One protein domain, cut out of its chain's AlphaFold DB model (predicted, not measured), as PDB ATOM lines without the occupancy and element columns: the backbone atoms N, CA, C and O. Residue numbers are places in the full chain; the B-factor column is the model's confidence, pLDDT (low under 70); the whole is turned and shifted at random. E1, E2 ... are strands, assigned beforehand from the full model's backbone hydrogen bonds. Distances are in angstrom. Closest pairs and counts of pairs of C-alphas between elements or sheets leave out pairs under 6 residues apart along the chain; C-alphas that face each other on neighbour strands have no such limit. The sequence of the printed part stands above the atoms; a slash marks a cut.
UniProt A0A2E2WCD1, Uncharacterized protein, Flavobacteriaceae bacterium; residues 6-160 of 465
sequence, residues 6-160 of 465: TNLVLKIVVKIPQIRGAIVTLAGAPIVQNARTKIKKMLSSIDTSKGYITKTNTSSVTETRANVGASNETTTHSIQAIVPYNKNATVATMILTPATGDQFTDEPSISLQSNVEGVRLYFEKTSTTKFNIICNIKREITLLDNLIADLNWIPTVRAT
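What this domain is: This is residues 6 to 160 of the 465 residues of an uncharacterized protein of Flavobacteriaceae bacterium (UniProt A0A2E2WCD1). The body is a sandwich, two strongly twisted sheets face to face, and the hairpin of E3 and E4 makes a long arm at one end of it. The arm is rooted in both layers: E2, at an edge of the four-stranded sheet, runs on into E3, and E4 runs on into E5, at an edge of the five-stranded sheet. The printed part has 155 residues, no named helix and eleven strands, E1 to E11 in chain order; the class is all strand. The larger sheet has the order E5, E6, E1, E11, E8 and is mixed; the other has the order E2, E7, E10, E9, all antiparallel. The whole is elongated, 60 by 38 by 23 A, and only just loose, close to compact, with a radius of gyration of the C-alphas of 18.3 A.

How they stand to each other: In the larger sheet E6, residues 74 to 84, is antiparallel to E5, residues 60 to 66, with N 62 and O 78 at 2.9 A, and to E1, residues 6 to 15, with N 8 and O 81 at 2.8 A. E1 is parallel to E11, residues 147 to 152, with N 149 and O 11 at 2.8 A. E11 is antiparallel to the edge strand E8, residues 109 to 112, with N 150 and O 111 at 2.8 A. In the second sheet E7, residues 88 to 97, bends by 57 degrees at residue 91. It is antiparallel to E2, residues 23 to 28, with N 25 and O 95 at 3.0 A, and to E10, residues 130 to 137, with N 94 and O 131 at 2.7 A. E10 forms a hairpin with E9, residues 119 to 125, with N 132 and O 124 at 2.8 A. The sheets' facing parts are 8.8 A centre to centre, their strands at 32 degrees. Between the sheets, the closest C-alphas of E8 and E9 are those of Ile 110 and Tyr 122, 6.0 A. E3, residues 30 to 36, and E4, residues 52 to 58, form a hairpin, with N 33 and O 55 at 2.8 A. E4 and E9 are apart.

Where its parts are: E1 begins at C-alpha 6, (-9.336, -41.954, -52.749), and is 28.5 A long. E6 is 30.4 A, E7 25.7 A and E10 22.7 A long. E3 ends at C-alpha 36, (-13.040, -33.376, -70.620), and E11 at C-alpha 152, (13.312, -35.776, -41.206).

The domain as a whole: The C-alphas farthest apart are those of Met 42 and Ala 159, 61.0 A. The printed part has no cut. The links E3 to E4 and E7 to E8 are long. Mean pLDDT of the printed part is 78.3; 42 residues are under 70, among them 35 to 53 and 154 to 160.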
ATOM      1  N   THR A   6      -9.213 -41.442 -54.122       88.94
ATOM      2  CA  THR A   6      -9.336 -41.954 -52.749       88.94
ATOM      3  C   THR A   6      -9.326 -40.818 -51.736       88.94
ATOM      4  O   THR A   6      -8.735 -39.762 -51.985       88.94
ATOM      5  N   ASN A   7      -9.957 -41.055 -50.587       88.19
ATOM      6  CA  ASN A   7      -9.781 -40.216 -49.409       88.19
ATOM      7  C   ASN A   7      -8.442 -40.576 -48.762       88.19
ATOM      8  O   ASN A   7      -8.179 -41.738 -48.462       88.19
ATOM      9  N   LEU A   8      -7.585 -39.581 -48.594       88.12
ATOM     10  CA  LEU A   8      -6.301 -39.677 -47.923       88.12
ATOM     11  C   LEU A   8      -6.442 -39.080 -46.525       88.12
ATOM     12  O   LEU A   8      -6.910 -37.951 -46.395       88.12
ATOM     13  N   VAL A   9      -5.969 -39.807 -45.514       89.62
ATOM     14  CA  VAL A   9      -5.673 -39.271 -44.182       89.62
ATOM     15  C   VAL A   9      -4.194 -39.532 -43.914       89.62
ATOM     16  O   VAL A   9      -3.803 -40.674 -43.686       89.62
ATOM     17  N   LEU A  10      -3.371 -38.489 -43.999       88.62
ATOM     18  CA  LEU A  10      -1.922 -38.549 -43.802       88.62
ATOM     19  C   LEU A  10      -1.559 -37.860 -42.488       88.62
ATOM     20  O   LEU A  10      -1.877 -36.686 -42.305       88.62
ATOM     21  N   LYS A  11      -0.859 -38.561 -41.597       90.75
ATOM     22  CA  LYS A  11      -0.299 -37.981 -40.370       90.75
ATOM     23  C   LYS A  11       1.184 -37.710 -40.574       90.75
ATOM     24  O   LYS A  11       1.930 -38.628 -40.895       90.75
ATOM     25  N   ILE A  12       1.612 -36.471 -40.378       86.69
ATOM     26  CA  ILE A  12       3.019 -36.069 -40.414       86.69
ATOM     27  C   ILE A  12       3.451 -35.734 -38.994       86.69
ATOM     28  O   ILE A  12       2.868 -34.852 -38.362       86.69
ATOM     29  N   VAL A  13       4.464 -36.439 -38.504       85.31
ATOM     30  CA  VAL A  13       5.024 -36.259 -37.164       85.31
ATOM     31  C   VAL A  13       6.298 -35.418 -37.256       85.31
ATOM     32  O   VAL A  13       7.201 -35.720 -38.036       85.31
ATOM     33  N   VAL A  14       6.368 -34.364 -36.440       79.88
ATOM     34  CA  VAL A  14       7.505 -33.443 -36.318       79.88
ATOM     35  C   VAL A  14       8.031 -33.508 -34.881       79.88
ATOM     36  O   VAL A  14       7.284 -33.243 -33.937       79.88
ATOM     37  N   LYS A  15       9.307 -33.872 -34.697       72.00
ATOM     38  CA  LYS A  15       9.947 -34.025 -33.375       72.00
ATOM     39  C   LYS A  15      10.882 -32.843 -33.076       72.00
ATOM     40  O   LYS A  15      11.692 -32.470 -33.920       72.00
ATOM     41  N   ILE A  16      10.813 -32.289 -31.860       54.91
ATOM     42  CA  ILE A  16      11.489 -31.030 -31.483       54.91
ATOM     43  C   ILE A  16      12.995 -31.050 -31.172       54.91
ATOM     44  O   ILE A  16      13.575 -29.965 -31.271       54.91
ATOM     45  N   PRO A  17      13.730 -32.164 -30.933       51.91
ATOM     46  CA  PRO A  17      15.182 -32.036 -30.743       51.91
ATOM     47  C   PRO A  17      15.913 -31.488 -31.988       51.91
ATOM     48  O   PRO A  17      17.102 -31.194 -31.922       51.91
ATOM     49  N   GLN A  18      15.204 -31.301 -33.105       50.41
ATOM     50  CA  GLN A  18      15.705 -30.735 -34.347       50.41
ATOM     51  C   GLN A  18      15.386 -29.248 -34.552       50.41
ATOM     52  O   GLN A  18      15.746 -28.737 -35.598       50.41
ATOM     53  N   ILE A  19      14.730 -28.516 -33.636       53.62
ATOM     54  CA  ILE A  19      14.259 -27.159 -33.967       53.62
ATOM     55  C   ILE A  19      14.462 -26.163 -32.811       53.62
ATOM     56  O   ILE A  19      13.627 -26.046 -31.920       53.62
ATOM     57  N   ARG A  20      15.567 -25.397 -32.835       59.47
ATOM     58  CA  ARG A  20      15.827 -24.245 -31.938       59.47
ATOM     59  C   ARG A  20      14.847 -23.086 -32.213       59.47
ATOM     60  O   ARG A  20      15.241 -22.035 -32.698       59.47
ATOM     61  N   GLY A  21      13.556 -23.277 -31.951       61.22
ATOM     62  CA  GLY A  21      12.534 -22.230 -32.084       61.22
ATOM     63  C   GLY A  21      12.096 -21.885 -33.516       61.22
ATOM     64  O   GLY A  21      11.320 -20.947 -33.687       61.22
ATOM     65  N   ALA A  22      12.544 -22.613 -34.544       67.00
ATOM     66  CA  ALA A  22      11.943 -22.514 -35.876       67.00
ATOM     67  C   ALA A  22      10.513 -23.096 -35.876       67.00
ATOM     68  O   ALA A  22      10.186 -24.008 -35.115       67.00
ATOM     69  N   ILE A  23       9.645 -22.554 -36.728       74.00
ATOM     70  CA  ILE A  23       8.221 -22.906 -36.781       74.00
ATOM     71  C   ILE A  23       7.939 -23.628 -38.097       74.00
ATOM     72  O   ILE A  23       8.253 -23.113 -39.173       74.00
ATOM     73  N   VAL A  24       7.317 -24.805 -38.008       80.25
ATOM     74  CA  VAL A  24       6.758 -25.526 -39.157       80.25
ATOM     75  C   VAL A  24       5.269 -25.222 -39.226       80.25
ATOM     76  O   VAL A  24       4.545 -25.404 -38.251       80.25
ATOM     77  N   THR A  25       4.796 -24.754 -40.377       85.25
ATOM     78  CA  THR A  25       3.365 -24.563 -40.631       85.25
ATOM     79  C   THR A  25       2.972 -25.323 -41.885       85.25
ATOM     80  O   THR A  25       3.639 -25.217 -42.914       85.25
ATOM     81  N   LEU A  26       1.879 -26.079 -41.807       87.62
ATOM     82  CA  LEU A  26       1.289 -26.770 -42.948       87.62
ATOM     83  C   LEU A  26      -0.039 -26.114 -43.321       87.62
ATOM     84  O   LEU A  26      -0.899 -25.902 -42.469       87.62
ATOM     85  N   ALA A  27      -0.212 -25.828 -44.607       87.94
ATOM     86  CA  ALA A  27      -1.449 -25.304 -45.168       87.94
ATOM     87  C   ALA A  27      -2.032 -26.285 -46.188       87.94
ATOM     88  O   ALA A  27      -1.298 -26.909 -46.956       87.94
ATOM     89  N   GLY A  28      -3.359 -26.402 -46.210       85.50
ATOM     90  CA  GLY A  28      -4.064 -27.183 -47.221       85.50
ATOM     91  C   GLY A  28      -3.849 -26.606 -48.619       85.50
ATOM     92  O   GLY A  28      -3.890 -25.392 -48.819       85.50
ATOM     93  N   ALA A  29      -3.631 -27.480 -49.593       84.50
ATOM     94  CA  ALA A  29      -3.501 -27.134 -51.001       84.50
ATOM     95  C   ALA A  29      -4.760 -27.529 -51.805       84.50
ATOM     96  O   ALA A  29      -5.390 -28.557 -51.508       84.50
ATOM     97  N   PRO A  30      -5.140 -26.739 -52.829       83.12
ATOM     98  CA  PRO A  30      -6.225 -27.087 -53.737       83.12
ATOM     99  C   PRO A  30      -5.808 -28.222 -54.680       83.12
ATOM    100  O   PRO A  30      -4.829 -28.114 -55.418       83.12
ATOM    101  N   ILE A  31      -6.594 -29.296 -54.711       86.19
ATOM    102  CA  ILE A  31      -6.415 -30.425 -55.627       86.19
ATOM    103  C   ILE A  31      -7.435 -30.297 -56.754       86.19
ATOM    104  O   ILE A  31      -8.639 -30.483 -56.556       86.19
ATOM    105  N   VAL A  32      -6.936 -29.979 -57.946       82.06
ATOM    106  CA  VAL A  32      -7.751 -29.715 -59.135       82.06
ATOM    107  C   VAL A  32      -7.875 -30.974 -59.991       82.06
ATOM    108  O   VAL A  32      -6.884 -31.580 -60.402       82.06
ATOM    109  N   GLN A  33      -9.108 -31.360 -60.302       76.31
ATOM    110  CA  GLN A  33      -9.430 -32.462 -61.200       76.31
ATOM    111  C   GLN A  33     -10.162 -31.926 -62.424       76.31
ATOM    112  O   GLN A  33     -11.254 -31.373 -62.312       76.31
ATOM    113  N   ASN A  34      -9.579 -32.148 -63.599       76.94
ATOM    114  CA  ASN A  34     -10.172 -31.746 -64.870       76.94
ATOM    115  C   ASN A  34     -10.706 -32.977 -65.598       76.94
ATOM    116  O   ASN A  34      -9.970 -33.942 -65.823       76.94
ATOM    117  N   ALA A  35     -11.967 -32.931 -66.015       68.56
ATOM    118  CA  ALA A  35     -12.564 -33.931 -66.886       68.56
ATOM    119  C   ALA A  35     -13.044 -33.288 -68.176       68.56
ATOM    120  O   ALA A  35     -13.860 -32.375 -68.164       68.56
ATOM    121  N   ARG A  36     -12.562 -33.804 -69.307       66.88
ATOM    122  CA  ARG A  36     -13.040 -33.376 -70.620       66.88
ATOM    123  C   ARG A  36     -14.504 -33.775 -70.775       66.88
ATOM    124  O   ARG A  36     -14.837 -34.946 -70.559       66.88
ATOM    125  N   THR A  37     -15.353 -32.831 -71.157       61.19
ATOM    126  CA  THR A  37     -16.765 -33.094 -71.443       61.19
ATOM    127  C   THR A  37     -17.079 -32.781 -72.895       61.19
ATOM    128  O   THR A  37     -16.540 -31.852 -73.489       61.19
ATOM    129  N   LYS A  38     -17.956 -33.592 -73.490       58.22
ATOM    130  CA  LYS A  38     -18.521 -33.328 -74.823       58.22
ATOM    131  C   LYS A  38     -19.766 -32.428 -74.760       58.22
ATOM    132  O   LYS A  38     -20.376 -32.165 -75.788       58.22
ATOM    133  N   ILE A  39     -20.157 -31.968 -73.569       57.00
ATOM    134  CA  ILE A  39     -21.421 -31.260 -73.343       57.00
ATOM    135  C   ILE A  39     -21.157 -29.751 -73.381       57.00
ATOM    136  O   ILE A  39     -20.709 -29.154 -72.406       57.00
ATOM    137  N   LYS A  40     -21.435 -29.137 -74.536       51.31
ATOM    138  CA  LYS A  40     -21.619 -27.685 -74.671       51.31
ATOM    139  C   LYS A  40     -22.949 -27.339 -73.992       51.31
ATOM    140  O   LYS A  40     -23.974 -27.804 -74.466       51.31
ATOM    141  N   LYS A  41     -22.921 -26.511 -72.941       54.06
ATOM    142  CA  LYS A  41     -24.083 -25.989 -72.183       54.06
ATOM    143  C   LYS A  41     -24.903 -27.038 -71.419       54.06
ATOM    144  O   LYS A  41     -25.682 -27.759 -72.020       54.06
ATOM    145  N   MET A  42     -24.841 -27.000 -70.085       50.66
ATOM    146  CA  MET A  42     -26.067 -27.168 -69.281       50.66
ATOM    147  C   MET A  42     -26.004 -26.643 -67.831       50.66
ATOM    148  O   MET A  42     -27.033 -26.652 -67.173       50.66
ATOM    149  N   LEU A  43     -24.878 -26.126 -67.317       51.00
ATOM    150  CA  LEU A  43     -24.811 -25.586 -65.946       51.00
ATOM    151  C   LEU A  43     -24.003 -24.280 -65.891       51.00
ATOM    152  O   LEU A  43     -22.919 -24.193 -66.463       51.00
ATOM    153  N   SER A  44     -24.544 -23.272 -65.203       49.59
ATOM    154  CA  SER A  44     -24.045 -21.888 -65.106       49.59
ATOM    155  C   SER A  44     -22.782 -21.704 -64.249       49.59
ATOM    156  O   SER A  44     -22.297 -20.586 -64.127       49.59
ATOM    157  N   SER A  45     -22.217 -22.778 -63.688       50.12
ATOM    158  CA  SER A  45     -21.021 -22.746 -62.830       50.12
ATOM    159  C   SER A  45     -19.768 -23.384 -63.453       50.12
ATOM    160  O   SER A  45     -18.792 -23.637 -62.751       50.12
ATOM    161  N   ILE A  46     -19.770 -23.657 -64.765       54.34
ATOM    162  CA  ILE A  46     -18.650 -24.308 -65.466       54.34
ATOM    163  C   ILE A  46     -17.938 -23.298 -66.375       54.34
ATOM    164  O   ILE A  46     -18.549 -22.742 -67.290       54.34
ATOM    165  N   ASP A  47     -16.631 -23.111 -66.172       50.47
ATOM    166  CA  ASP A  47     -15.758 -22.412 -67.122       50.47
ATOM    167  C   ASP A  47     -15.639 -23.247 -68.408       50.47
ATOM    168  O   ASP A  47     -14.924 -24.247 -68.498       50.47
ATOM    169  N   THR A  48     -16.423 -22.864 -69.413       50.81
ATOM    170  CA  THR A  48     -16.559 -23.594 -70.679       50.81
ATOM    171  C   THR A  48     -15.509 -23.213 -71.720       50.81
ATOM    172  O   THR A  48     -15.520 -23.788 -72.810       50.81
ATOM    173  N   SER A  49     -14.563 -22.319 -71.405       54.47
ATOM    174  CA  SER A  49     -13.590 -21.805 -72.381       54.47
ATOM    175  C   SER A  49     -12.667 -22.884 -72.976       54.47
ATOM    176  O   SER A  49     -12.086 -22.672 -74.038       54.47
ATOM    177  N   LYS A  50     -12.561 -24.072 -72.348       57.41
ATOM    178  CA  LYS A  50     -11.677 -25.173 -72.795       57.41
ATOM    179  C   LYS A  50     -12.320 -26.571 -72.883       57.41
ATOM    180  O   LYS A  50     -11.614 -27.536 -73.171       57.41
ATOM    181  N   GLY A  51     -13.631 -26.718 -72.663       62.59
ATOM    182  CA  GLY A  51     -14.320 -28.024 -72.743       62.59
ATOM    183  C   GLY A  51     -13.999 -29.008 -71.603       62.59
ATOM    184  O   GLY A  51     -14.024 -30.227 -71.803       62.59
ATOM    185  N   TYR A  52     -13.678 -28.490 -70.415       65.44
ATOM    186  CA  TYR A  52     -13.427 -29.275 -69.204       65.44
ATOM    187  C   TYR A  52     -14.428 -28.909 -68.102       65.44
ATOM    188  O   TYR A  52     -14.797 -27.751 -67.956       65.44
ATOM    189  N   ILE A  53     -14.838 -29.897 -67.305       68.44
ATOM    190  CA  ILE A  53     -15.373 -29.679 -65.960       68.44
ATOM    191  C   ILE A  53     -14.198 -29.738 -64.993       68.44
ATOM    192  O   ILE A  53     -13.467 -30.734 -64.969       68.44
ATOM    193  N   THR A  54     -14.054 -28.688 -64.193       70.19
ATOM    194  CA  THR A  54     -13.039 -28.577 -63.149       70.19
ATOM    195  C   THR A  54     -13.696 -28.780 -61.791       70.19
ATOM    196  O   THR A  54     -14.617 -28.050 -61.432       70.19
ATOM    197  N   LYS A  55     -13.226 -29.766 -61.026       78.56
ATOM    198  CA  LYS A  55     -13.580 -29.948 -59.615       78.56
ATOM    199  C   LYS A  55     -12.344 -29.676 -58.770       78.56
ATOM    200  O   LYS A  55     -11.334 -30.356 -58.938       78.56
ATOM    201  N   THR A  56     -12.438 -28.724 -57.852       80.81
ATOM    202  CA  THR A  56     -11.362 -28.397 -56.911       80.81
ATOM    203  C   THR A  56     -11.779 -28.843 -55.520       80.81
ATOM    204  O   THR A  56     -12.824 -28.420 -55.035       80.81
ATOM    205  N   ASN A  57     -10.978 -29.696 -54.881       84.00
ATOM    206  CA  ASN A  57     -11.136 -30.020 -53.464       84.00
ATOM    207  C   ASN A  57      -9.918 -29.482 -52.719       84.00
ATOM    208  O   ASN A  57      -8.791 -29.833 -53.062       84.00
ATOM    209  N   THR A  58     -10.132 -28.643 -51.713       85.38
ATOM    210  CA  THR A  58      -9.046 -28.165 -50.855       85.38
ATOM    211  C   THR A  58      -8.825 -29.175 -49.743       85.38
ATOM    212  O   THR A  58      -9.775 -29.590 -49.080       85.38
ATOM    213  N   SER A  59      -7.580 -29.600 -49.569       89.94
ATOM    214  CA  SER A  59      -7.194 -30.427 -48.427       89.94
ATOM    215  C   SER A  59      -7.347 -29.651 -47.117       89.94
ATOM    216  O   SER A  59      -7.184 -28.431 -47.084       89.94
ATOM    217  N   SER A  60      -7.666 -30.350 -46.032       90.00
ATOM    218  CA  SER A  60      -7.685 -29.776 -44.688       90.00
ATOM    219  C   SER A  60      -6.463 -30.240 -43.908       90.00
ATOM    220  O   SER A  60      -5.973 -31.354 -44.099       90.00
ATOM    221  N   VAL A  61      -5.959 -29.370 -43.037       91.00
ATOM    222  CA  VAL A  61      -4.835 -29.662 -42.149       91.00
ATOM    223  C   VAL A  61      -5.266 -29.338 -40.730       91.00
ATOM    224  O   VAL A  61      -5.730 -28.231 -40.465       91.00
ATOM    225  N   THR A  62      -5.117 -30.297 -39.824       91.50
ATOM    226  CA  THR A  62      -5.280 -30.087 -38.384       91.50
ATOM    227  C   THR A  62      -3.966 -30.358 -37.669       91.50
ATOM    228  O   THR A  62      -3.137 -31.132 -38.144       91.50
ATOM    229  N   GLU A  63      -3.752 -29.699 -36.535       90.44
ATOM    230  CA  GLU A  63      -2.527 -29.804 -35.745       90.44
ATOM    231  C   GLU A  63      -2.864 -30.254 -34.327       90.44
ATOM    232  O   GLU A  63      -3.841 -29.805 -33.730       90.44
ATOM    233  N   THR A  64      -2.037 -31.142 -33.789       89.25
ATOM    234  CA  THR A  64      -2.068 -31.553 -32.385       89.25
ATOM    235  C   THR A  64      -0.652 -31.522 -31.831       89.25
ATOM    236  O   THR A  64       0.301 -31.836 -32.546       89.25
ATOM    237  N   ARG A  65      -0.505 -31.138 -30.562       84.00
ATOM    238  CA  ARG A  65       0.790 -31.081 -29.873       84.00
ATOM    239  C   ARG A  65       0.764 -31.951 -28.629       84.00
ATOM    240  O   ARG A  65      -0.231 -31.965 -27.908       84.00
ATOM    241  N   ALA A  66       1.868 -32.639 -28.375       81.12
ATOM    242  CA  ALA A  66       2.106 -33.408 -27.161       81.12
ATOM    243  C   ALA A  66       3.400 -32.933 -26.489       81.12
ATOM    244  O   ALA A  66       4.368 -32.622 -27.181       81.12
ATOM    245  N   ASN A  67       3.421 -32.920 -25.150       71.56
ATOM    246  CA  ASN A  67       4.565 -32.502 -24.322       71.56
ATOM    247  C   ASN A  67       5.042 -31.059 -24.585       71.56
ATOM    248  O   ASN A  67       6.239 -30.812 -24.687       71.56
ATOM    249  N   VAL A  68       4.106 -30.113 -24.712       73.31
ATOM    250  CA  VAL A  68       4.389 -28.701 -25.039       73.31
ATOM    251  C   VAL A  68       5.408 -28.086 -24.074       73.31
ATOM    252  O   VAL A  68       5.220 -28.138 -22.861       73.31
ATOM    253  N   GLY A  69       6.467 -27.482 -24.618       62.19
ATOM    254  CA  GLY A  69       7.528 -26.821 -23.856       62.19
ATOM    255  C   GLY A  69       8.617 -27.750 -23.310       62.19
ATOM    256  O   GLY A  69       9.534 -27.269 -22.645       62.19
ATOM    257  N   ALA A  70       8.549 -29.059 -23.577       63.53
ATOM    258  CA  ALA A  70       9.554 -30.034 -23.157       63.53
ATOM    259  C   ALA A  70      10.528 -30.404 -24.293       63.53
ATOM    260  O   ALA A  70      10.243 -30.237 -25.478       63.53
ATOM    261  N   SER A  71      11.683 -30.980 -23.943       65.69
ATOM    262  CA  SER A  71      12.710 -31.427 -24.904       65.69
ATOM    263  C   SER A  71      12.248 -32.546 -25.852       65.69
ATOM    264  O   SER A  71      12.901 -32.822 -26.857       65.69
ATOM    265  N   ASN A  72      11.119 -33.182 -25.540       70.19
ATOM    266  CA  ASN A  72      10.466 -34.231 -26.317       70.19
ATOM    267  C   ASN A  72       9.104 -33.789 -26.889       70.19
ATOM    268  O   ASN A  72       8.259 -34.642 -27.184       70.19
ATOM    269  N   GLU A  73       8.864 -32.479 -27.023       73.81
ATOM    270  CA  GLU A  73       7.648 -31.979 -27.660       73.81
ATOM    271  C   GLU A  73       7.514 -32.560 -29.081       73.81
ATOM    272  O   GLU A  73       8.481 -32.712 -29.838       73.81
ATOM    273  N   THR A  74       6.299 -32.975 -29.423       82.12
ATOM    274  CA  THR A  74       5.977 -33.573 -30.719       82.12
ATOM    275  C   THR A  74       4.738 -32.900 -31.284       82.12
ATOM    276  O   THR A  74       3.684 -32.892 -30.644       82.12
ATOM    277  N   THR A  75       4.853 -32.393 -32.506       84.94
ATOM    278  CA  THR A  75       3.736 -31.810 -33.253       84.94
ATOM    279  C   THR A  75       3.315 -32.784 -34.339       84.94
ATOM    280  O   THR A  75       4.132 -33.226 -35.144       84.94
ATOM    281  N   THR A  76       2.036 -33.144 -34.363       89.00
ATOM    282  CA  THR A  76       1.460 -34.002 -35.401       89.00
ATOM    283  C   THR A  76       0.474 -33.200 -36.231       89.00
ATOM    284  O   THR A  76      -0.526 -32.703 -35.706       89.00
ATOM    285  N   HIS A  77       0.730 -33.126 -37.534       90.00
ATOM    286  CA  HIS A  77      -0.202 -32.564 -38.500       90.00
ATOM    287  C   HIS A  77      -0.972 -33.681 -39.203       90.00
ATOM    288  O   HIS A  77      -0.376 -34.605 -39.751       90.00
ATOM    289  N   SER A  78      -2.298 -33.591 -39.219       92.06
ATOM    290  CA  SER A  78      -3.168 -34.517 -39.942       92.06
ATOM    291  C   SER A  78      -3.734 -33.827 -41.177       92.06
ATOM    292  O   SER A  78      -4.475 -32.853 -41.068       92.06
ATOM    293  N   ILE A  79      -3.404 -34.353 -42.353       92.19
ATOM    294  CA  ILE A  79      -3.849 -33.857 -43.653       92.19
ATOM    295  C   ILE A  79      -4.963 -34.767 -44.167       92.19
ATOM    296  O   ILE A  79      -4.756 -35.974 -44.306       92.19
ATOM    297  N   GLN A  80      -6.121 -34.195 -44.492       91.69
ATOM    298  CA  GLN A  80      -7.200 -34.904 -45.180       91.69
ATOM    299  C   GLN A  80      -7.367 -34.360 -46.598       91.69
ATOM    300  O   GLN A  80      -7.487 -33.152 -46.803       91.69
ATOM    301  N   ALA A  81      -7.364 -35.244 -47.596       90.88
ATOM    302  CA  ALA A  81      -7.378 -34.849 -49.003       90.88
ATOM    303  C   ALA A  81      -8.100 -35.867 -49.898       90.88
ATOM    304  O   ALA A  81      -8.113 -37.057 -49.606       90.88
ATOM    305  N   ILE A  82      -8.644 -35.415 -51.034       89.44
ATOM    306  CA  ILE A  82      -9.166 -36.298 -52.093       89.44
ATOM    307  C   ILE A  82      -8.131 -36.364 -53.216       89.44
ATOM    308  O   ILE A  82      -7.984 -35.412 -53.986       89.44
ATOM    309  N   VAL A  83      -7.429 -37.491 -53.326       90.94
ATOM    310  CA  VAL A  83      -6.289 -37.651 -54.240       90.94
ATOM    311  C   VAL A  83      -6.680 -38.510 -55.449       90.94
ATOM    312  O   VAL A  83      -7.184 -39.620 -55.269       90.94
ATOM    313  N   PRO A  84      -6.474 -38.031 -56.691       89.88
ATOM    314  CA  PRO A  84      -6.689 -38.829 -57.896       89.88
ATOM    315  C   PRO A  84      -5.598 -39.889 -58.090       89.88
ATOM    316  O   PRO A  84      -4.417 -39.630 -57.867       89.88
ATOM    317  N   TYR A  85      -5.984 -41.066 -58.582       91.31
ATOM    318  CA  TYR A  85      -5.043 -42.152 -58.838       91.31
ATOM    319  C   TYR A  85      -4.036 -41.819 -59.936       91.31
ATOM    320  O   TYR A  85      -4.365 -41.174 -60.935       91.31
ATOM    321  N   ASN A  86      -2.816 -42.329 -59.756       89.56
ATOM    322  CA  ASN A  86      -1.684 -42.229 -60.675       89.56
ATOM    323  C   ASN A  86      -1.324 -40.787 -61.064       89.56
ATOM    324  O   ASN A  86      -0.746 -40.549 -62.125       89.56
ATOM    325  N   LYS A  87      -1.659 -39.813 -60.212       90.19
ATOM    326  CA  LYS A  87      -1.306 -38.408 -60.399       90.19
ATOM    327  C   LYS A  87      -0.599 -37.860 -59.176       90.19
ATOM    328  O   LYS A  87      -0.928 -38.206 -58.048       90.19
ATOM    329  N   ASN A  88       0.351 -36.973 -59.436       92.62
ATOM    330  CA  ASN A  88       0.972 -36.157 -58.409       92.62
ATOM    331  C   ASN A  88      -0.042 -35.095 -57.981       92.62
ATOM    332  O   ASN A  88      -0.474 -34.289 -58.807       92.62
ATOM    333  N   ALA A  89      -0.445 -35.131 -56.718       92.00
ATOM    334  CA  ALA A  89      -1.304 -34.124 -56.120       92.00
ATOM    335  C   ALA A  89      -0.560 -33.441 -54.976       92.00
ATOM    336  O   ALA A  89      -0.022 -34.115 -54.097       92.00
ATOM    337  N   THR A  90      -0.570 -32.111 -54.967       93.69
ATOM    338  CA  THR A  90      -0.129 -31.335 -53.809       93.69
ATOM    339  C   THR A  90      -1.188 -31.454 -52.723       93.69
ATOM    340  O   THR A  90      -2.293 -30.936 -52.875       93.69
ATOM    341  N   VAL A  91      -0.871 -32.173 -51.648       93.50
ATOM    342  CA  VAL A  91      -1.810 -32.426 -50.540       93.50
ATOM    343  C   VAL A  91      -1.650 -31.438 -49.394       93.50
ATOM    344  O   VAL A  91      -2.560 -31.298 -48.593       93.50
ATOM    345  N   ALA A  92      -0.518 -30.745 -49.316       92.75
ATOM    346  CA  ALA A  92      -0.295 -29.620 -48.417       92.75
ATOM    347  C   ALA A  92       0.907 -28.804 -48.904       92.75
ATOM    348  O   ALA A  92       1.721 -29.291 -49.693       92.75
ATOM    349  N   THR A  93       1.049 -27.587 -48.394       91.31
ATOM    350  CA  THR A  93       2.259 -26.777 -48.526       91.31
ATOM    351  C   THR A  93       2.848 -26.557 -47.140       91.31
ATOM    352  O   THR A  93       2.166 -26.085 -46.232       91.31
ATOM    353  N   MET A  94       4.120 -26.900 -46.988       89.12
ATOM    354  CA  MET A  94       4.926 -26.666 -45.802       89.12
ATOM    355  C   MET A  94       5.659 -25.337 -45.918       89.12
ATOM    356  O   MET A  94       6.299 -25.058 -46.932       89.12
ATOM    357  N   ILE A  95       5.585 -24.541 -44.857       86.50
ATOM    358  CA  ILE A  95       6.337 -23.303 -44.683       86.50
ATOM    359  C   ILE A  95       7.231 -23.472 -43.458       86.50
ATOM    360  O   ILE A  95       6.746 -23.755 -42.362       86.50
ATOM    361  N   LEU A  96       8.531 -23.292 -43.661       82.00
ATOM    362  CA  LEU A  96       9.537 -23.291 -42.609       82.00
ATOM    363  C   LEU A  96       9.899 -21.847 -42.266       82.00
ATOM    364  O   LEU A  96      10.370 -21.100 -43.123       82.00
ATOM    365  N   THR A  97       9.710 -21.450 -41.013       81.06
ATOM    366  CA  THR A  97      10.112 -20.125 -40.527       81.06
ATOM    367  C   THR A  97      11.321 -20.289 -39.613       81.06
ATOM    368  O   THR A  97      11.141 -20.833 -38.522       81.06
ATOM    369  N   PRO A  98      12.539 -19.884 -40.028       71.62
ATOM    370  CA  PRO A  98      13.718 -19.988 -39.172       71.62
ATOM    371  C   PRO A  98      13.562 -19.098 -37.940       71.62
ATOM    372  O   PRO A  98      12.871 -18.077 -37.984       71.62
ATOM    373  N   ALA A  99      14.231 -19.470 -36.848       72.19
ATOM    374  CA  ALA A  99      14.405 -18.557 -35.731       72.19
ATOM    375  C   ALA A  99      15.215 -17.325 -36.176       72.19
ATOM    376  O   ALA A  99      15.937 -17.345 -37.179       72.19
ATOM    377  N   THR A 100      15.073 -16.214 -35.453       63.72
ATOM    378  CA  THR A 100      15.785 -14.972 -35.774       63.72
ATOM    379  C   THR A 100      17.300 -15.203 -35.796       63.72
ATOM    380  O   THR A 100      17.877 -15.562 -34.776       63.72
ATOM    381  N   GLY A 101      17.938 -14.949 -36.943       58.41
ATOM    382  CA  GLY A 101      19.389 -15.098 -37.125       58.41
ATOM    383  C   GLY A 101      19.837 -16.416 -37.767       58.41
ATOM    384  O   GLY A 101      21.016 -16.540 -38.090       58.41
ATOM    385  N   ASP A 102      18.913 -17.347 -38.021       64.62
ATOM    386  CA  ASP A 102      19.224 -18.652 -38.607       64.62
ATOM    387  C   ASP A 102      18.873 -18.733 -40.108       64.62
ATOM    388  O   ASP A 102      17.962 -18.064 -40.608       64.62
ATOM    389  N   GLN A 103      19.587 -19.596 -40.839       66.12
ATOM    390  CA  GLN A 103      19.268 -20.003 -42.213       66.12
ATOM    391  C   GLN A 103      19.266 -21.527 -42.335       66.12
ATOM    392  O   GLN A 103      20.004 -22.213 -41.634       66.12
ATOM    393  N   PHE A 104      18.464 -22.046 -43.266       67.06
ATOM    394  CA  PHE A 104      18.416 -23.470 -43.591       67.06
ATOM    395  C   PHE A 104      19.352 -23.772 -44.762       67.06
ATOM    396  O   PHE A 104      19.213 -23.157 -45.821       67.06
ATOM    397  N   THR A 105      20.290 -24.705 -44.590       64.12
ATOM    398  CA  THR A 105      21.191 -25.130 -45.676       64.12
ATOM    399  C   THR A 105      20.773 -26.454 -46.308       64.12
ATOM    400  O   THR A 105      20.995 -26.633 -47.502       64.12
ATOM    401  N   ASP A 106      20.127 -27.335 -45.541       73.50
ATOM    402  CA  ASP A 106      19.701 -28.654 -46.004       73.50
ATOM    403  C   ASP A 106      18.192 -28.686 -46.261       73.50
ATOM    404  O   ASP A 106      17.390 -28.123 -45.504       73.50
ATOM    405  N   GLU A 107      17.804 -29.347 -47.350       80.19
ATOM    406  CA  GLU A 107      16.399 -29.542 -47.692       80.19
ATOM    407  C   GLU A 107      15.764 -30.578 -46.751       80.19
ATOM    408  O   GLU A 107      16.378 -31.607 -46.455       80.19
ATOM    409  N   PRO A 108      14.535 -30.335 -46.264       82.62
ATOM    410  CA  PRO A 108      13.818 -31.316 -45.467       82.62
ATOM    411  C   PRO A 108      13.502 -32.548 -46.318       82.62
ATOM    412  O   PRO A 108      13.280 -32.455 -47.527       82.62
ATOM    413  N   SER A 109      13.401 -33.704 -45.672       85.50
ATOM    414  CA  SER A 109      12.942 -34.936 -46.311       85.50
ATOM    415  C   SER A 109      11.738 -35.507 -45.572       85.50
ATOM    416  O   SER A 109      11.542 -35.268 -44.381       85.50
ATOM    417  N   ILE A 110      10.889 -36.225 -46.300       88.25
ATOM    418  CA  ILE A 110       9.703 -36.882 -45.752       88.25
ATOM    419  C   ILE A 110       9.780 -38.367 -46.062       88.25
ATOM    420  O   ILE A 110      10.074 -38.756 -47.192       88.25
ATOM    421  N   SER A 111       9.518 -39.198 -45.059       87.81
ATOM    422  CA  SER A 111       9.527 -40.652 -45.206       87.81
ATOM    423  C   SER A 111       8.319 -41.261 -44.518       87.81
ATOM    424  O   SER A 111       8.020 -40.915 -43.379       87.81
ATOM    425  N   LEU A 112       7.644 -42.197 -45.183       88.88
ATOM    426  CA  LEU A 112       6.622 -43.015 -44.533       88.88
ATOM    427  C   LEU A 112       7.284 -43.951 -43.511       88.88
ATOM    428  O   LEU A 112       8.306 -44.563 -43.813       88.88
ATOM    429  N   GLN A 113       6.689 -44.072 -42.324       86.25
ATOM    430  CA  GLN A 113       7.161 -44.972 -41.263       86.25
ATOM    431  C   GLN A 113       7.006 -46.450 -41.644       86.25
ATOM    432  O   GLN A 113       7.766 -47.302 -41.190       86.25
ATOM    433  N   SER A 114       6.024 -46.755 -42.490       81.56
ATOM    434  CA  SER A 114       5.771 -48.081 -43.042       81.56
ATOM    435  C   SER A 114       5.668 -48.003 -44.564       81.56
ATOM    436  O   SER A 114       5.158 -47.035 -45.133       81.56
ATOM    437  N   ASN A 115       6.169 -49.031 -45.250       81.44
ATOM    438  CA  ASN A 115       6.030 -49.118 -46.697       81.44
ATOM    439  C   ASN A 115       4.575 -49.461 -47.048       81.44
ATOM    440  O   ASN A 115       4.155 -50.609 -46.905       81.44
ATOM    441  N   VAL A 116       3.812 -48.470 -47.504       86.19
ATOM    442  CA  VAL A 116       2.448 -48.678 -47.998       86.19
ATOM    443  C   VAL A 116       2.491 -48.816 -49.511       86.19
ATOM    444  O   VAL A 116       2.744 -47.853 -50.241       86.19
ATOM    445  N   GLU A 117       2.244 -50.035 -49.989       87.75
ATOM    446  CA  GLU A 117       2.319 -50.351 -51.412       87.75
ATOM    447  C   GLU A 117       1.447 -49.404 -52.245       87.75
ATOM    448  O   GLU A 117       0.257 -49.220 -51.981       87.75
ATOM    449  N   GLY A 118       2.042 -48.820 -53.288       88.94
ATOM    450  CA  GLY A 118       1.336 -47.941 -54.216       88.94
ATOM    451  C   GLY A 118       1.201 -46.491 -53.751       88.94
ATOM    452  O   GLY A 118       0.572 -45.716 -54.470       88.94
ATOM    453  N   VAL A 119       1.804 -46.105 -52.623       91.25
ATOM    454  CA  VAL A 119       1.880 -44.711 -52.161       91.25
ATOM    455  C   VAL A 119       3.299 -44.180 -52.328       91.25
ATOM    456  O   VAL A 119       4.275 -44.825 -51.953       91.25
ATOM    457  N   ARG A 120       3.427 -42.985 -52.904       92.06
ATOM    458  CA  ARG A 120       4.684 -42.232 -52.958       92.06
ATOM    459  C   ARG A 120       4.461 -40.838 -52.395       92.06
ATOM    460  O   ARG A 120       3.511 -40.165 -52.793       92.06
ATOM    461  N   LEU A 121       5.360 -40.423 -51.512       92.44
ATOM    462  CA  LEU A 121       5.331 -39.142 -50.818       92.44
ATOM    463  C   LEU A 121       6.705 -38.482 -50.951       92.44
ATOM    464  O   LEU A 121       7.714 -39.137 -50.703       92.44
ATOM    465  N   TYR A 122       6.750 -37.224 -51.378       93.00
ATOM    466  CA  TYR A 122       7.992 -36.458 -51.498       93.00
ATOM    467  C   TYR A 122       7.715 -34.955 -51.447       93.00
ATOM    468  O   TYR A 122       6.573 -34.517 -51.606       93.00
ATOM    469  N   PHE A 123       8.766 -34.166 -51.231       91.56
ATOM    470  CA  PHE A 123       8.688 -32.714 -51.322       91.56
ATOM    471  C   PHE A 123       9.031 -32.221 -52.723       91.56
ATOM    472  O   PHE A 123       9.981 -32.686 -53.347       91.56
ATOM    473  N   GLU A 124       8.290 -31.223 -53.184       92.50
ATOM    474  CA  GLU A 124       8.671 -30.378 -54.309       92.50
ATOM    475  C   GLU A 124       8.981 -28.976 -53.775       92.50
ATOM    476  O   GLU A 124       8.123 -28.300 -53.198       92.50
ATOM    477  N   LYS A 125      10.231 -28.540 -53.924       88.62
ATOM    478  CA  LYS A 125      10.681 -27.232 -53.450       88.62
ATOM    479  C   LYS A 125      10.091 -26.116 -54.310       88.62
ATOM    480  O   LYS A 125      10.252 -26.111 -55.524       88.62
ATOM    481  N   THR A 126       9.460 -25.139 -53.663       85.62
ATOM    482  CA  THR A 126       8.909 -23.942 -54.331       85.62
ATOM    483  C   THR A 126       9.698 -22.678 -54.001       85.62
ATOM    484  O   THR A 126       9.789 -21.768 -54.822       85.62
ATOM    485  N   SER A 127      10.308 -22.620 -52.816       83.81
ATOM    486  CA  SER A 127      11.291 -21.607 -52.433       83.81
ATOM    487  C   SER A 127      12.259 -22.186 -51.398       83.81
ATOM    488  O   SER A 127      12.160 -23.351 -51.020       83.81
ATOM    489  N   THR A 128      13.193 -21.376 -50.904       76.81
ATOM    490  CA  THR A 128      14.112 -21.758 -49.817       76.81
ATOM    491  C   THR A 128      13.403 -22.207 -48.537       76.81
ATOM    492  O   THR A 128      13.947 -23.021 -47.803       76.81
ATOM    493  N   THR A 129      12.193 -21.712 -48.279       81.56
ATOM    494  CA  THR A 129      11.429 -21.979 -47.050       81.56
ATOM    495  C   THR A 129      10.066 -22.617 -47.304       81.56
ATOM    496  O   THR A 129       9.309 -22.822 -46.357       81.56
ATOM    497  N   LYS A 130       9.716 -22.919 -48.562       87.62
ATOM    498  CA  LYS A 130       8.391 -23.432 -48.932       87.62
ATOM    499  C   LYS A 130       8.479 -24.693 -49.778       87.62
ATOM    500  O   LYS A 130       9.095 -24.693 -50.848       87.62
ATOM    501  N   PHE A 131       7.778 -25.736 -49.344       90.38
ATOM    502  CA  PHE A 131       7.798 -27.059 -49.962       90.38
ATOM    503  C   PHE A 131       6.377 -27.587 -50.138       90.38
ATOM    504  O   PHE A 131       5.589 -27.608 -49.197       90.38
ATOM    505  N   ASN A 132       6.046 -28.044 -51.335       93.44
ATOM    506  CA  ASN A 132       4.802 -28.749 -51.598       93.44
ATOM    507  C   ASN A 132       4.955 -30.218 -51.212       93.44
ATOM    508  O   ASN A 132       5.923 -30.866 -51.601       93.44
ATOM    509  N   ILE A 133       3.989 -30.752 -50.470       94.06
ATOM    510  CA  ILE A 133       3.909 -32.177 -50.156       94.06
ATOM    511  C   ILE A 133       3.179 -32.852 -51.306       94.06
ATOM    512  O   ILE A 133       1.971 -32.662 -51.472       94.06
ATOM    513  N   ILE A 134       3.909 -33.621 -52.105       94.44
ATOM    514  CA  ILE A 134       3.359 -34.315 -53.261       94.44
ATOM    515  C   ILE A 134       3.047 -35.755 -52.888       94.44
ATOM    516  O   ILE A 134       3.921 -36.506 -52.457       94.44
ATOM    517  N   CYS A 135       1.794 -36.146 -53.103       93.75
ATOM    518  CA  CYS A 135       1.332 -37.512 -52.932       93.75
ATOM    519  C   CYS A 135       0.923 -38.097 -54.287       93.75
ATOM    520  O   CYS A 135       0.191 -37.466 -55.055       93.75
ATOM    521  N   ASN A 136       1.391 -39.308 -54.577       93.81
ATOM    522  CA  ASN A 136       0.959 -40.107 -55.717       93.81
ATOM    523  C   ASN A 136       0.477 -41.465 -55.217       93.81
ATOM    524  O   ASN A 136       1.218 -42.184 -54.546       93.81
ATOM    525  N   ILE A 137      -0.765 -41.799 -55.551       92.75
ATOM    526  CA  ILE A 137      -1.428 -43.002 -55.064       92.75
ATOM    527  C   ILE A 137      -1.879 -43.843 -56.255       92.75
ATOM    528  O   ILE A 137      -2.538 -43.337 -57.160       92.75
ATOM    529  N   LYS A 138      -1.552 -45.136 -56.255       92.31
ATOM    530  CA  LYS A 138      -1.893 -46.070 -57.341       92.31
ATOM    531  C   LYS A 138      -3.129 -46.928 -57.071       92.31
ATOM    532  O   LYS A 138      -3.682 -47.491 -58.015       92.31
ATOM    533  N   ARG A 139      -3.554 -47.031 -55.810       91.31
ATOM    534  CA  ARG A 139      -4.679 -47.863 -55.358       91.31
ATOM    535  C   ARG A 139      -5.537 -47.149 -54.316       91.31
ATOM    536  O   ARG A 139      -5.188 -46.077 -53.844       91.31
ATOM    537  N   GLU A 140      -6.651 -47.754 -53.944       89.69
ATOM    538  CA  GLU A 140      -7.477 -47.247 -52.849       89.69
ATOM    539  C   GLU A 140      -6.728 -47.281 -51.513       89.69
ATOM    540  O   GLU A 140      -6.007 -48.244 -51.232       89.69
ATOM    541  N   ILE A 141      -6.895 -46.215 -50.721       89.19
ATOM    542  CA  ILE A 141      -6.404 -46.135 -49.345       89.19
ATOM    543  C   ILE A 141      -7.544 -46.492 -48.407       89.19
ATOM    544  O   ILE A 141      -8.618 -45.892 -48.448       89.19
ATOM    545  N   THR A 142      -7.285 -47.458 -47.541       86.06
ATOM    546  CA  THR A 142      -8.214 -47.942 -46.526       86.06
ATOM    547  C   THR A 142      -7.766 -47.500 -45.135       86.06
ATOM    548  O   THR A 142      -6.647 -47.027 -44.937       86.06
ATOM    549  N   LEU A 143      -8.624 -47.693 -44.131       77.00
ATOM    550  CA  LEU A 143      -8.286 -47.398 -42.734       77.00
ATOM    551  C   LEU A 143      -7.093 -48.221 -42.212       77.00
ATOM    552  O   LEU A 143      -6.425 -47.785 -41.278       77.00
ATOM    553  N   LEU A 144      -6.806 -49.378 -42.822       81.38
ATOM    554  CA  LEU A 144      -5.695 -50.253 -42.438       81.38
ATOM    555  C   LEU A 144      -4.329 -49.736 -42.905       81.38
ATOM    556  O   LEU A 144      -3.316 -50.101 -42.318       81.38
ATOM    557  N   ASP A 145      -4.288 -48.876 -43.926       82.81
ATOM    558  CA  ASP A 145      -3.032 -48.391 -44.505       82.81
ATOM    559  C   ASP A 145      -2.269 -47.428 -43.578       82.81
ATOM    560  O   ASP A 145      -1.081 -47.218 -43.789       82.81
ATOM    561  N   ASN A 146      -2.941 -46.854 -42.565       83.12
ATOM    562  CA  ASN A 146      -2.395 -45.985 -41.509       83.12
ATOM    563  C   ASN A 146      -1.147 -45.179 -41.929       83.12
ATOM    564  O   ASN A 146      -0.027 -45.440 -41.488       83.12
ATOM    565  N   LEU A 147      -1.352 -44.193 -42.803       90.44
ATOM    566  CA  LEU A 147      -0.272 -43.411 -43.401       90.44
ATOM    567  C   LEU A 147       0.319 -42.424 -42.391       90.44
ATOM    568  O   LEU A 147      -0.203 -41.322 -42.198       90.44
ATOM    569  N   ILE A 148       1.424 -42.828 -41.768       91.19
ATOM    570  CA  ILE A 148       2.222 -41.993 -40.871       91.19
ATOM    571  C   ILE A 148       3.570 -41.717 -41.535       91.19
ATOM    572  O   ILE A 148       4.257 -42.640 -41.971       91.19
ATOM    573  N   ALA A 149       3.939 -40.445 -41.621       90.00
ATOM    574  CA  ALA A 149       5.215 -39.992 -42.145       90.00
ATOM    575  C   ALA A 149       6.003 -39.234 -41.077       90.00
ATOM    576  O   ALA A 149       5.441 -38.426 -40.335       90.00
ATOM    577  N   ASP A 150       7.310 -39.458 -41.055       87.94
ATOM    578  CA  ASP A 150       8.250 -38.635 -40.310       87.94
ATOM    579  C   ASP A 150       8.769 -37.514 -41.211       87.94
ATOM    580  O   ASP A 150       9.157 -37.736 -42.367       87.94
ATOM    581  N   LEU A 151       8.769 -36.298 -40.667       85.31
ATOM    582  CA  LEU A 151       9.530 -35.188 -41.221       85.31
ATOM    583  C   LEU A 151      10.964 -35.291 -40.698       85.31
ATOM    584  O   LEU A 151      11.213 -35.017 -39.525       85.31
ATOM    585  N   ASN A 152      11.901 -35.679 -41.562       78.56
ATOM    586  CA  ASN A 152      13.312 -35.776 -41.206       78.56
ATOM    587  C   ASN A 152      14.040 -34.513 -41.645       78.56
ATOM    588  O   ASN A 152      14.114 -34.205 -42.843       78.56
ATOM    589  N   TRP A 153      14.611 -33.800 -40.679       70.94
ATOM    590  CA  TRP A 153      15.312 -32.562 -40.965       70.94
ATOM    591  C   TRP A 153      16.345 -32.220 -39.898       70.94
ATOM    592  O   TRP A 153      16.032 -32.138 -38.719       70.94
ATOM    593  N   ILE A 154      17.584 -31.973 -40.307       62.78
ATOM    594  CA  ILE A 154      18.626 -31.469 -39.414       62.78
ATOM    595  C   ILE A 154      18.900 -30.034 -39.866       62.78
ATOM    596  O   ILE A 154      19.457 -29.855 -40.947       62.78
ATOM    597  N   PRO A 155      18.492 -28.991 -39.119       57.31
ATOM    598  CA  PRO A 155      18.886 -27.643 -39.479       57.31
ATOM    599  C   PRO A 155      20.381 -27.496 -39.222       57.31
ATOM    600  O   PRO A 155      20.838 -27.417 -38.081       57.31
ATOM    601  N   THR A 156      21.155 -27.435 -40.295       54.38
ATOM    602  CA  THR A 156      22.544 -27.015 -40.197       54.38
ATOM    603  C   THR A 156      22.564 -25.491 -40.111       54.38
ATOM    604  O   THR A 156      22.195 -24.775 -41.044       54.38
ATOM    605  N   VAL A 157      22.943 -24.988 -38.936       50.03
ATOM    606  CA  VAL A 157      23.031 -23.556 -38.651       50.03
ATOM    607  C   VAL A 157      24.214 -22.995 -39.424       50.03
ATOM    608  O   VAL A 157      25.368 -23.184 -39.037       50.03
ATOM    609  N   ARG A 158      23.950 -22.234 -40.487       46.12
ATOM    610  CA  ARG A 158      24.928 -21.233 -40.899       46.12
ATOM    611  C   ARG A 158      24.736 -20.059 -39.962       46.12
ATOM    612  O   ARG A 158      23.850 -19.240 -40.184       46.12
ATOM    613  N   ALA A 159      25.552 -19.991 -38.913       45.44
ATOM    614  CA  ALA A 159      25.688 -18.754 -38.173       45.44
ATOM    615  C   ALA A 159      26.094 -17.713 -39.216       45.44
ATOM    616  O   ALA A 159      27.229 -17.712 -39.696       45.44
ATOM    617  N   THR A 160      25.182 -16.820 -39.600       46.06
ATOM    618  CA  THR A 160      25.647 -15.500 -39.977       46.06
ATOM    619  C   THR A 160      26.194 -14.941 -38.682       46.06
ATOM    620  O   THR A 160      25.515 -14.217 -37.959       46.06
TER     621      THR A 160